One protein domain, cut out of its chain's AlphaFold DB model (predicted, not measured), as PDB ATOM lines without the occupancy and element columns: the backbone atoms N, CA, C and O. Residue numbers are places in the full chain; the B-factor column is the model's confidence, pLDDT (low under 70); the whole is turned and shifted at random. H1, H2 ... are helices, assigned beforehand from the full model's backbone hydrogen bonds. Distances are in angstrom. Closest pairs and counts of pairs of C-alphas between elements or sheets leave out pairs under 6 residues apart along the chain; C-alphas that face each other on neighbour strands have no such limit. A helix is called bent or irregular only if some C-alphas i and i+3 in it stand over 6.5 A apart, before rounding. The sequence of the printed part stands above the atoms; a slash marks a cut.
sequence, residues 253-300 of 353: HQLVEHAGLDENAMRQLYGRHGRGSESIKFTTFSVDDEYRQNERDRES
ATOM      1  N   HIS A 253      -5.904   2.488 -24.672       84.31
ATOM      2  CA  HIS A 253      -5.625   1.777 -23.427       84.31
ATOM      3  C   HIS A 253      -4.304   2.227 -22.791       84.31
ATOM      4  O   HIS A 253      -4.264   2.614 -21.628       84.31
ATOM      5  N   GLN A 254      -3.236   2.257 -23.583       85.69
ATOM      6  CA  GLN A 254      -1.901   2.649 -23.136       85.69
ATOM      7  C   GLN A 254      -1.831   4.144 -22.775       85.69
ATOM      8  O   GLN A 254      -1.164   4.520 -21.812       85.69
ATOM      9  N   LEU A 255      -2.560   5.003 -23.502       82.56
ATOM     10  CA  LEU A 255      -2.671   6.429 -23.173       82.56
ATOM     11  C   LEU A 255      -3.405   6.651 -21.843       82.56
ATOM     12  O   LEU A 255      -3.002   7.493 -21.045       82.56
ATOM     13  N   VAL A 256      -4.478   5.898 -21.605       87.38
ATOM     14  CA  VAL A 256      -5.261   5.943 -20.364       87.38
ATOM     15  C   VAL A 256      -4.421   5.474 -19.177       87.38
ATOM     16  O   VAL A 256      -4.416   6.153 -18.151       87.38
ATOM     17  N   GLU A 257      -3.666   4.383 -19.331       88.56
ATOM     18  CA  GLU A 257      -2.729   3.895 -18.310       88.56
ATOM     19  C   GLU A 257      -1.634   4.926 -18.006       88.56
ATOM     20  O   GLU A 257      -1.389   5.237 -16.841       88.56
ATOM     21  N   HIS A 258      -1.021   5.519 -19.036       87.38
ATOM     22  CA  HIS A 258       0.009   6.551 -18.869       87.38
ATOM     23  C   HIS A 258      -0.539   7.832 -18.223       87.38
ATOM     24  O   HIS A 258       0.131   8.472 -17.413       87.38
ATOM     25  N   ALA A 259      -1.777   8.204 -18.549       89.38
ATOM     26  CA  ALA A 259      -2.462   9.339 -17.943       89.38
ATOM     27  C   ALA A 259      -3.016   9.036 -16.535       89.38
ATOM     28  O   ALA A 259      -3.547   9.939 -15.885       89.38
ATOM     29  N   GLY A 260      -2.896   7.792 -16.053       90.44
ATOM     30  CA  GLY A 260      -3.387   7.367 -14.741       90.44
ATOM     31  C   GLY A 260      -4.912   7.405 -14.615       90.44
ATOM     32  O   GLY A 260      -5.434   7.604 -13.516       90.44
ATOM     33  N   LEU A 261      -5.640   7.271 -15.729       90.62
ATOM     34  CA  LEU A 261      -7.098   7.228 -15.720       90.62
ATOM     35  C   LEU A 261      -7.578   5.843 -15.268       90.62
ATOM     36  O   LEU A 261      -7.131   4.817 -15.767       90.62
ATOM     37  N   ASP A 262      -8.531   5.831 -14.338       91.19
ATOM     38  CA  ASP A 262      -9.138   4.603 -13.823       91.19
ATOM     39  C   ASP A 262      -9.935   3.846 -14.907       91.19
ATOM     40  O   ASP A 262     -10.444   4.432 -15.870       91.19
ATOM     41  N   GLU A 263     -10.132   2.542 -14.714       87.56
ATOM     42  CA  GLU A 263     -10.866   1.665 -15.636       87.56
ATOM     43  C   GLU A 263     -12.305   2.162 -15.880       87.56
ATOM     44  O   GLU A 263     -12.862   2.036 -16.975       87.56
ATOM     45  N   ASN A 264     -12.917   2.804 -14.879       89.06
ATOM     46  CA  ASN A 264     -14.225   3.439 -15.034       89.06
ATOM     47  C   ASN A 264     -14.199   4.596 -16.043       89.06
ATOM     48  O   ASN A 264     -15.135   4.742 -16.831       89.06
ATOM     49  N   ALA A 265     -13.134   5.401 -16.051       89.62
ATOM     50  CA  ALA A 265     -12.948   6.471 -17.027       89.62
ATOM     51  C   ALA A 265     -12.672   5.891 -18.421       89.62
ATOM     52  O   ALA A 265     -13.252   6.356 -19.401       89.62
ATOM     53  N   MET A 266     -11.906   4.800 -18.508       86.19
ATOM     54  CA  MET A 266     -11.721   4.049 -19.751       86.19
ATOM     55  C   MET A 266     -13.064   3.581 -20.340       86.19
ATOM     56  O   MET A 266     -13.361   3.828 -21.509       86.19
ATOM     57  N   ARG A 267     -13.943   2.992 -19.517       87.06
ATOM     58  CA  ARG A 267     -15.307   2.597 -19.924       87.06
ATOM     59  C   ARG A 267     -16.159   3.785 -20.380       87.06
ATOM     60  O   ARG A 267     -16.963   3.638 -21.299       87.06
ATOM     61  N   GLN A 268     -15.988   4.963 -19.773       88.44
ATOM     62  CA  GLN A 268     -16.654   6.190 -20.227       88.44
ATOM     63  C   GLN A 268     -16.154   6.644 -21.603       88.44
ATOM     64  O   GLN A 268     -16.975   7.047 -22.427       88.44
ATOM     65  N   LEU A 269     -14.849   6.530 -21.873       87.19
ATOM     66  CA  LEU A 269     -14.253   6.855 -23.174       87.19
ATOM     67  C   LEU A 269     -14.739   5.908 -24.285       87.19
ATOM     68  O   LEU A 269     -15.076   6.369 -25.375       87.19
ATOM     69  N   TYR A 270     -14.882   4.609 -23.994       87.00
ATOM     70  CA  TYR A 270     -15.520   3.646 -24.910       87.00
ATOM     71  C   TYR A 270     -17.042   3.860 -25.065       87.00
ATOM     72  O   TYR A 270     -17.661   3.346 -26.004       87.00
ATOM     73  N   GLY A 271     -17.655   4.644 -24.172       87.38
ATOM     74  CA  GLY A 271     -19.077   4.966 -24.157       87.38
ATOM     75  C   GLY A 271     -19.981   3.821 -23.680       87.38
ATOM     76  O   GLY A 271     -19.572   2.675 -23.517       87.38
ATOM     77  N   ARG A 272     -21.277   4.119 -23.490       83.06
ATOM     78  CA  ARG A 272     -22.264   3.193 -22.879       83.06
ATOM     79  C   ARG A 272     -22.422   1.855 -23.608       83.06
ATOM     80  O   ARG A 272     -22.880   0.893 -23.006       83.06
ATOM     81  N   HIS A 273     -22.133   1.822 -24.905       72.69
ATOM     82  CA  HIS A 273     -22.357   0.627 -25.711       72.69
ATOM     83  C   HIS A 273     -21.137  -0.277 -25.794       72.69
ATOM     84  O   HIS A 273     -21.323  -1.364 -26.315       72.69
ATOM     85  N   GLY A 274     -19.972   0.138 -25.267       68.62
ATOM     86  CA  GLY A 274     -18.715  -0.596 -25.390       68.62
ATOM     87  C   GLY A 274     -18.431  -0.897 -26.858       68.62
ATOM     88  O   GLY A 274     -19.024  -1.800 -27.435       68.62
ATOM     89  N   ARG A 275     -17.570  -0.121 -27.510       66.56
ATOM     90  CA  ARG A 275     -17.222  -0.311 -28.930       66.56
ATOM     91  C   ARG A 275     -16.441  -1.617 -29.175       66.56
ATOM     92  O   ARG A 275     -15.349  -1.556 -29.703       66.56
ATOM     93  N   GLY A 276     -16.969  -2.785 -28.794       67.94
ATOM     94  CA  GLY A 276     -16.344  -4.096 -28.969       67.94
ATOM     95  C   GLY A 276     -14.834  -4.074 -28.715       67.94
ATOM     96  O   GLY A 276     -14.340  -3.308 -27.898       67.94
ATOM     97  N   SER A 277     -14.102  -4.891 -29.460       68.62
ATOM     98  CA  SER A 277     -12.648  -4.793 -29.611       68.62
ATOM     99  C   SER A 277     -12.277  -3.862 -30.784       68.62
ATOM    100  O   SER A 277     -11.308  -4.126 -31.495       68.62
ATOM    101  N   GLU A 278     -13.076  -2.830 -31.084       74.06
ATOM    102  CA  GLU A 278     -12.734  -1.874 -32.145       74.06
ATOM    103  C   GLU A 278     -11.783  -0.812 -31.582       74.06
ATOM    104  O   GLU A 278     -12.102  -0.119 -30.613       74.06
ATOM    105  N   SER A 279     -10.608  -0.673 -32.198       74.25
ATOM    106  CA  SER A 279      -9.623   0.333 -31.806       74.25
ATOM    107  C   SER A 279     -10.129   1.744 -32.124       74.25
ATOM    108  O   SER A 279     -10.633   2.039 -33.211       74.25
ATOM    109  N   ILE A 280     -10.014   2.647 -31.149       81.62
ATOM    110  CA  ILE A 280     -10.374   4.056 -31.320       81.62
ATOM    111  C   ILE A 280      -9.183   4.772 -31.957       81.62
ATOM    112  O   ILE A 280      -8.106   4.830 -31.373       81.62
ATOM    113  N   LYS A 281      -9.375   5.345 -33.152       82.81
ATOM    114  CA  LYS A 281      -8.333   6.118 -33.840       82.81
ATOM    115  C   LYS A 281      -8.090   7.444 -33.115       82.81
ATOM    116  O   LYS A 281      -8.873   8.383 -33.267       82.81
ATOM    117  N   PHE A 282      -7.002   7.519 -32.355       79.38
ATOM    118  CA  PHE A 282      -6.503   8.758 -31.769       79.38
ATOM    119  C   PHE A 282      -5.602   9.486 -32.777       79.38
ATOM    120  O   PHE A 282      -4.848   8.865 -33.524       79.38
ATOM    121  N   THR A 283      -5.718  10.809 -32.842       85.12
ATOM    122  CA  THR A 283      -4.781  11.666 -33.577       85.12
ATOM    123  C   THR A 283      -4.113  12.563 -32.563       85.12
ATOM    124  O   THR A 283      -4.788  13.385 -31.934       85.12
ATOM    125  N   THR A 284      -2.812  12.384 -32.406       85.12
ATOM    126  CA  THR A 284      -2.016  13.146 -31.459       85.12
ATOM    127  C   THR A 284      -1.527  14.396 -32.185       85.12
ATOM    128  O   THR A 284      -1.239  14.357 -33.384       85.12
ATOM    129  N   PHE A 285      -1.560  15.542 -31.511       87.19
ATOM    130  CA  PHE A 285      -1.062  16.794 -32.067       87.19
ATOM    131  C   PHE A 285      -0.100  17.405 -31.053       87.19
ATOM    132  O   PHE A 285      -0.499  17.849 -29.976       87.19
ATOM    133  N   SER A 286       1.185  17.397 -31.390       90.19
ATOM    134  CA  SER A 286       2.217  18.096 -30.630       90.19
ATOM    135  C   SER A 286       2.353  19.495 -31.213       90.19
ATOM    136  O   SER A 286       2.697  19.655 -32.381       90.19
ATOM    137  N   VAL A 287       2.055  20.520 -30.413       93.81
ATOM    138  CA  VAL A 287       2.138  21.917 -30.869       93.81
ATOM    139  C   VAL A 287       3.557  22.250 -31.326       93.81
ATOM    140  O   VAL A 287       3.720  22.931 -32.336       93.81
ATOM    141  N   ASP A 288       4.567  21.737 -30.627       94.94
ATOM    142  CA  ASP A 288       5.971  22.021 -30.917       94.94
ATOM    143  C   ASP A 288       6.436  21.334 -32.205       94.94
ATOM    144  O   ASP A 288       7.114  21.956 -33.027       94.94
ATOM    145  N   ASP A 289       6.043  20.080 -32.436       93.44
ATOM    146  CA  ASP A 289       6.414  19.369 -33.665       93.44
ATOM    147  C   ASP A 289       5.687  19.928 -34.883       93.44
ATOM    148  O   ASP A 289       6.313  20.149 -35.921       93.44
ATOM    149  N   GLU A 290       4.405  20.258 -34.733       91.38
ATOM    150  CA  GLU A 290       3.635  20.969 -35.751       91.38
ATOM    151  C   GLU A 290       4.252  22.340 -36.042       91.38
ATOM    152  O   GLU A 290       4.323  22.758 -37.195       91.38
ATOM    153  N   TYR A 291       4.748  23.056 -35.028       93.56
ATOM    154  CA  TYR A 291       5.417  24.335 -35.246       93.56
ATOM    155  C   TYR A 291       6.729  24.158 -36.017       93.56
ATOM    156  O   TYR A 291       6.934  24.832 -37.024       93.56
ATOM    157  N   ARG A 292       7.569  23.189 -35.632       94.62
ATOM    158  CA  ARG A 292       8.815  22.859 -36.348       94.62
ATOM    159  C   ARG A 292       8.554  22.397 -37.778       94.62
ATOM    160  O   ARG A 292       9.334  22.701 -38.677       94.62
ATOM    161  N   GLN A 293       7.491  21.635 -38.003       94.12
ATOM    162  CA  GLN A 293       7.082  21.217 -39.340       94.12
ATOM    163  C   GLN A 293       6.601  22.415 -40.159       94.12
ATOM    164  O   GLN A 293       7.086  22.613 -41.267       94.12
ATOM    165  N   ASN A 294       5.755  23.274 -39.588       91.81
ATOM    166  CA  ASN A 294       5.309  24.506 -40.234       91.81
ATOM    167  C   ASN A 294       6.474  25.455 -40.547       91.81
ATOM    168  O   ASN A 294       6.449  26.138 -41.568       91.81
ATOM    169  N   GLU A 295       7.499  25.519 -39.696       91.38
ATOM    170  CA  GLU A 295       8.715  26.288 -39.963       91.38
ATOM    171  C   GLU A 295       9.533  25.686 -41.099       91.38
ATOM    172  O   GLU A 295       9.892  26.419 -42.014       91.38
ATOM    173  N   ARG A 296       9.735  24.364 -41.133       93.31
ATOM    174  CA  ARG A 296      10.357  23.706 -42.296       93.31
ATOM    175  C   ARG A 296       9.543  23.905 -43.570       93.31
ATOM    176  O   ARG A 296      10.115  24.092 -44.642       93.31
ATOM    177  N   ASP A 297       8.219  23.908 -43.478       91.88
ATOM    178  CA  ASP A 297       7.352  24.195 -44.615       91.88
ATOM    179  C   ASP A 297       7.501  25.662 -45.052       91.88
ATOM    180  O   ASP A 297       7.514  25.942 -46.251       91.88
ATOM    181  N   ARG A 298       7.688  26.608 -44.119       87.75
ATOM    182  CA  ARG A 298       8.006  28.014 -44.443       87.75
ATOM    183  C   ARG A 298       9.384  28.145 -45.088       87.75
ATOM    184  O   ARG A 298       9.498  28.818 -46.109       87.75
ATOM    185  N   GLU A 299      10.404  27.490 -44.539       88.50
ATOM    186  CA  GLU A 299      11.781  27.495 -45.053       88.50
ATOM    187  C   GLU A 299      11.881  26.862 -46.443       88.50
ATOM    188  O   GLU A 299      12.548  27.391 -47.330       88.50
ATOM    189  N   SER A 300      11.175  25.752 -46.664       87.81
ATOM    190  CA  SER A 300      11.090  25.087 -47.969       87.81
ATOM    191  C   SER A 300      10.190  25.823 -48.969       87.81
ATOM    192  O   SER A 300      10.119  25.434 -50.137       87.81
TER     193      SER A 300
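AT A GLANCE: This is residues 253 to 300 of the 353 residues of the protein "Similar to Cell cycle control protein cwf20 acc. no. Q9USK4" of Pyronema omphalodes (strain CBS 100304) (UniProt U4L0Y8). The model is a small head of two short helices, H1 and H2, with a long arm that leads away from it and ends in a third helix, H3. The link from H2 to H3 folds back past the head in its first part; residues 283 to 300, of which 287 to 299 belong to H3, then stick out alone and make much of the length. The printed part has 48 residues with three named helices, in the order H1, H2, H3, and no named strand; its class is all helix. It is extended, with a radius of gyration of the C-alphas of 16.3 A and spans of 47 by 21 by 13 A.

IN THESE COORDINATES: Start at C-alpha 253, at (-5.625, 1.777, -23.427), where H1 begins; it takes in residues 253 to 258 and measures 8.7 A from first to last C-alpha. After a tight link of 4 residues, look for C-alpha 263 at (-10.866, 1.665, -15.636), the first of H2, which holds residues 263 to 270 and is 10.6 A long from first to last C-alpha. Residues 271 to 286 then run for 16 residues with no named element. Find C-alpha 287 at (2.138, 21.917, -30.869); from there H3, residues 287 to 299, runs 18.0 A to C-alpha 299 at (11.781, 27.495, -45.053). No helix is bent.

HOW THE PARTS SIT: Begin with H1 and H2, which are close but not clearly touching, with 2 pairs of C-alphas within 8 A. Look at Val 256 and Met 266 for their closest C-alphas, 6.8 A apart. The two helices run opposite ways at a steep tilt of 49 degrees, and their centres are 11.0 A apart. H3 is apart from H1 and from H2, and touches no helix. In the backbone atoms of H1, H2 and H3 you will find every O i to N i+4 pair within hydrogen-bond range.

THE WHOLE: The outline is a rod, and its two farthest C-alphas are those of His 273 and Glu 299, 47.6 A apart. Set aside residues 283 to 300, which stand free, and the body of 30 residues spans 23 by 18 by 12 A with a radius of gyration of 9.2 A. From His 253 to Ser 300, the first and last printed C-alphas are 37.7 A apart. The printed part has no cut, and the link from H2 to H3 is long. In the B-factor column the mean pLDDT of the printed part is 85.9; look at residues 274 to 277 for the four values under 70.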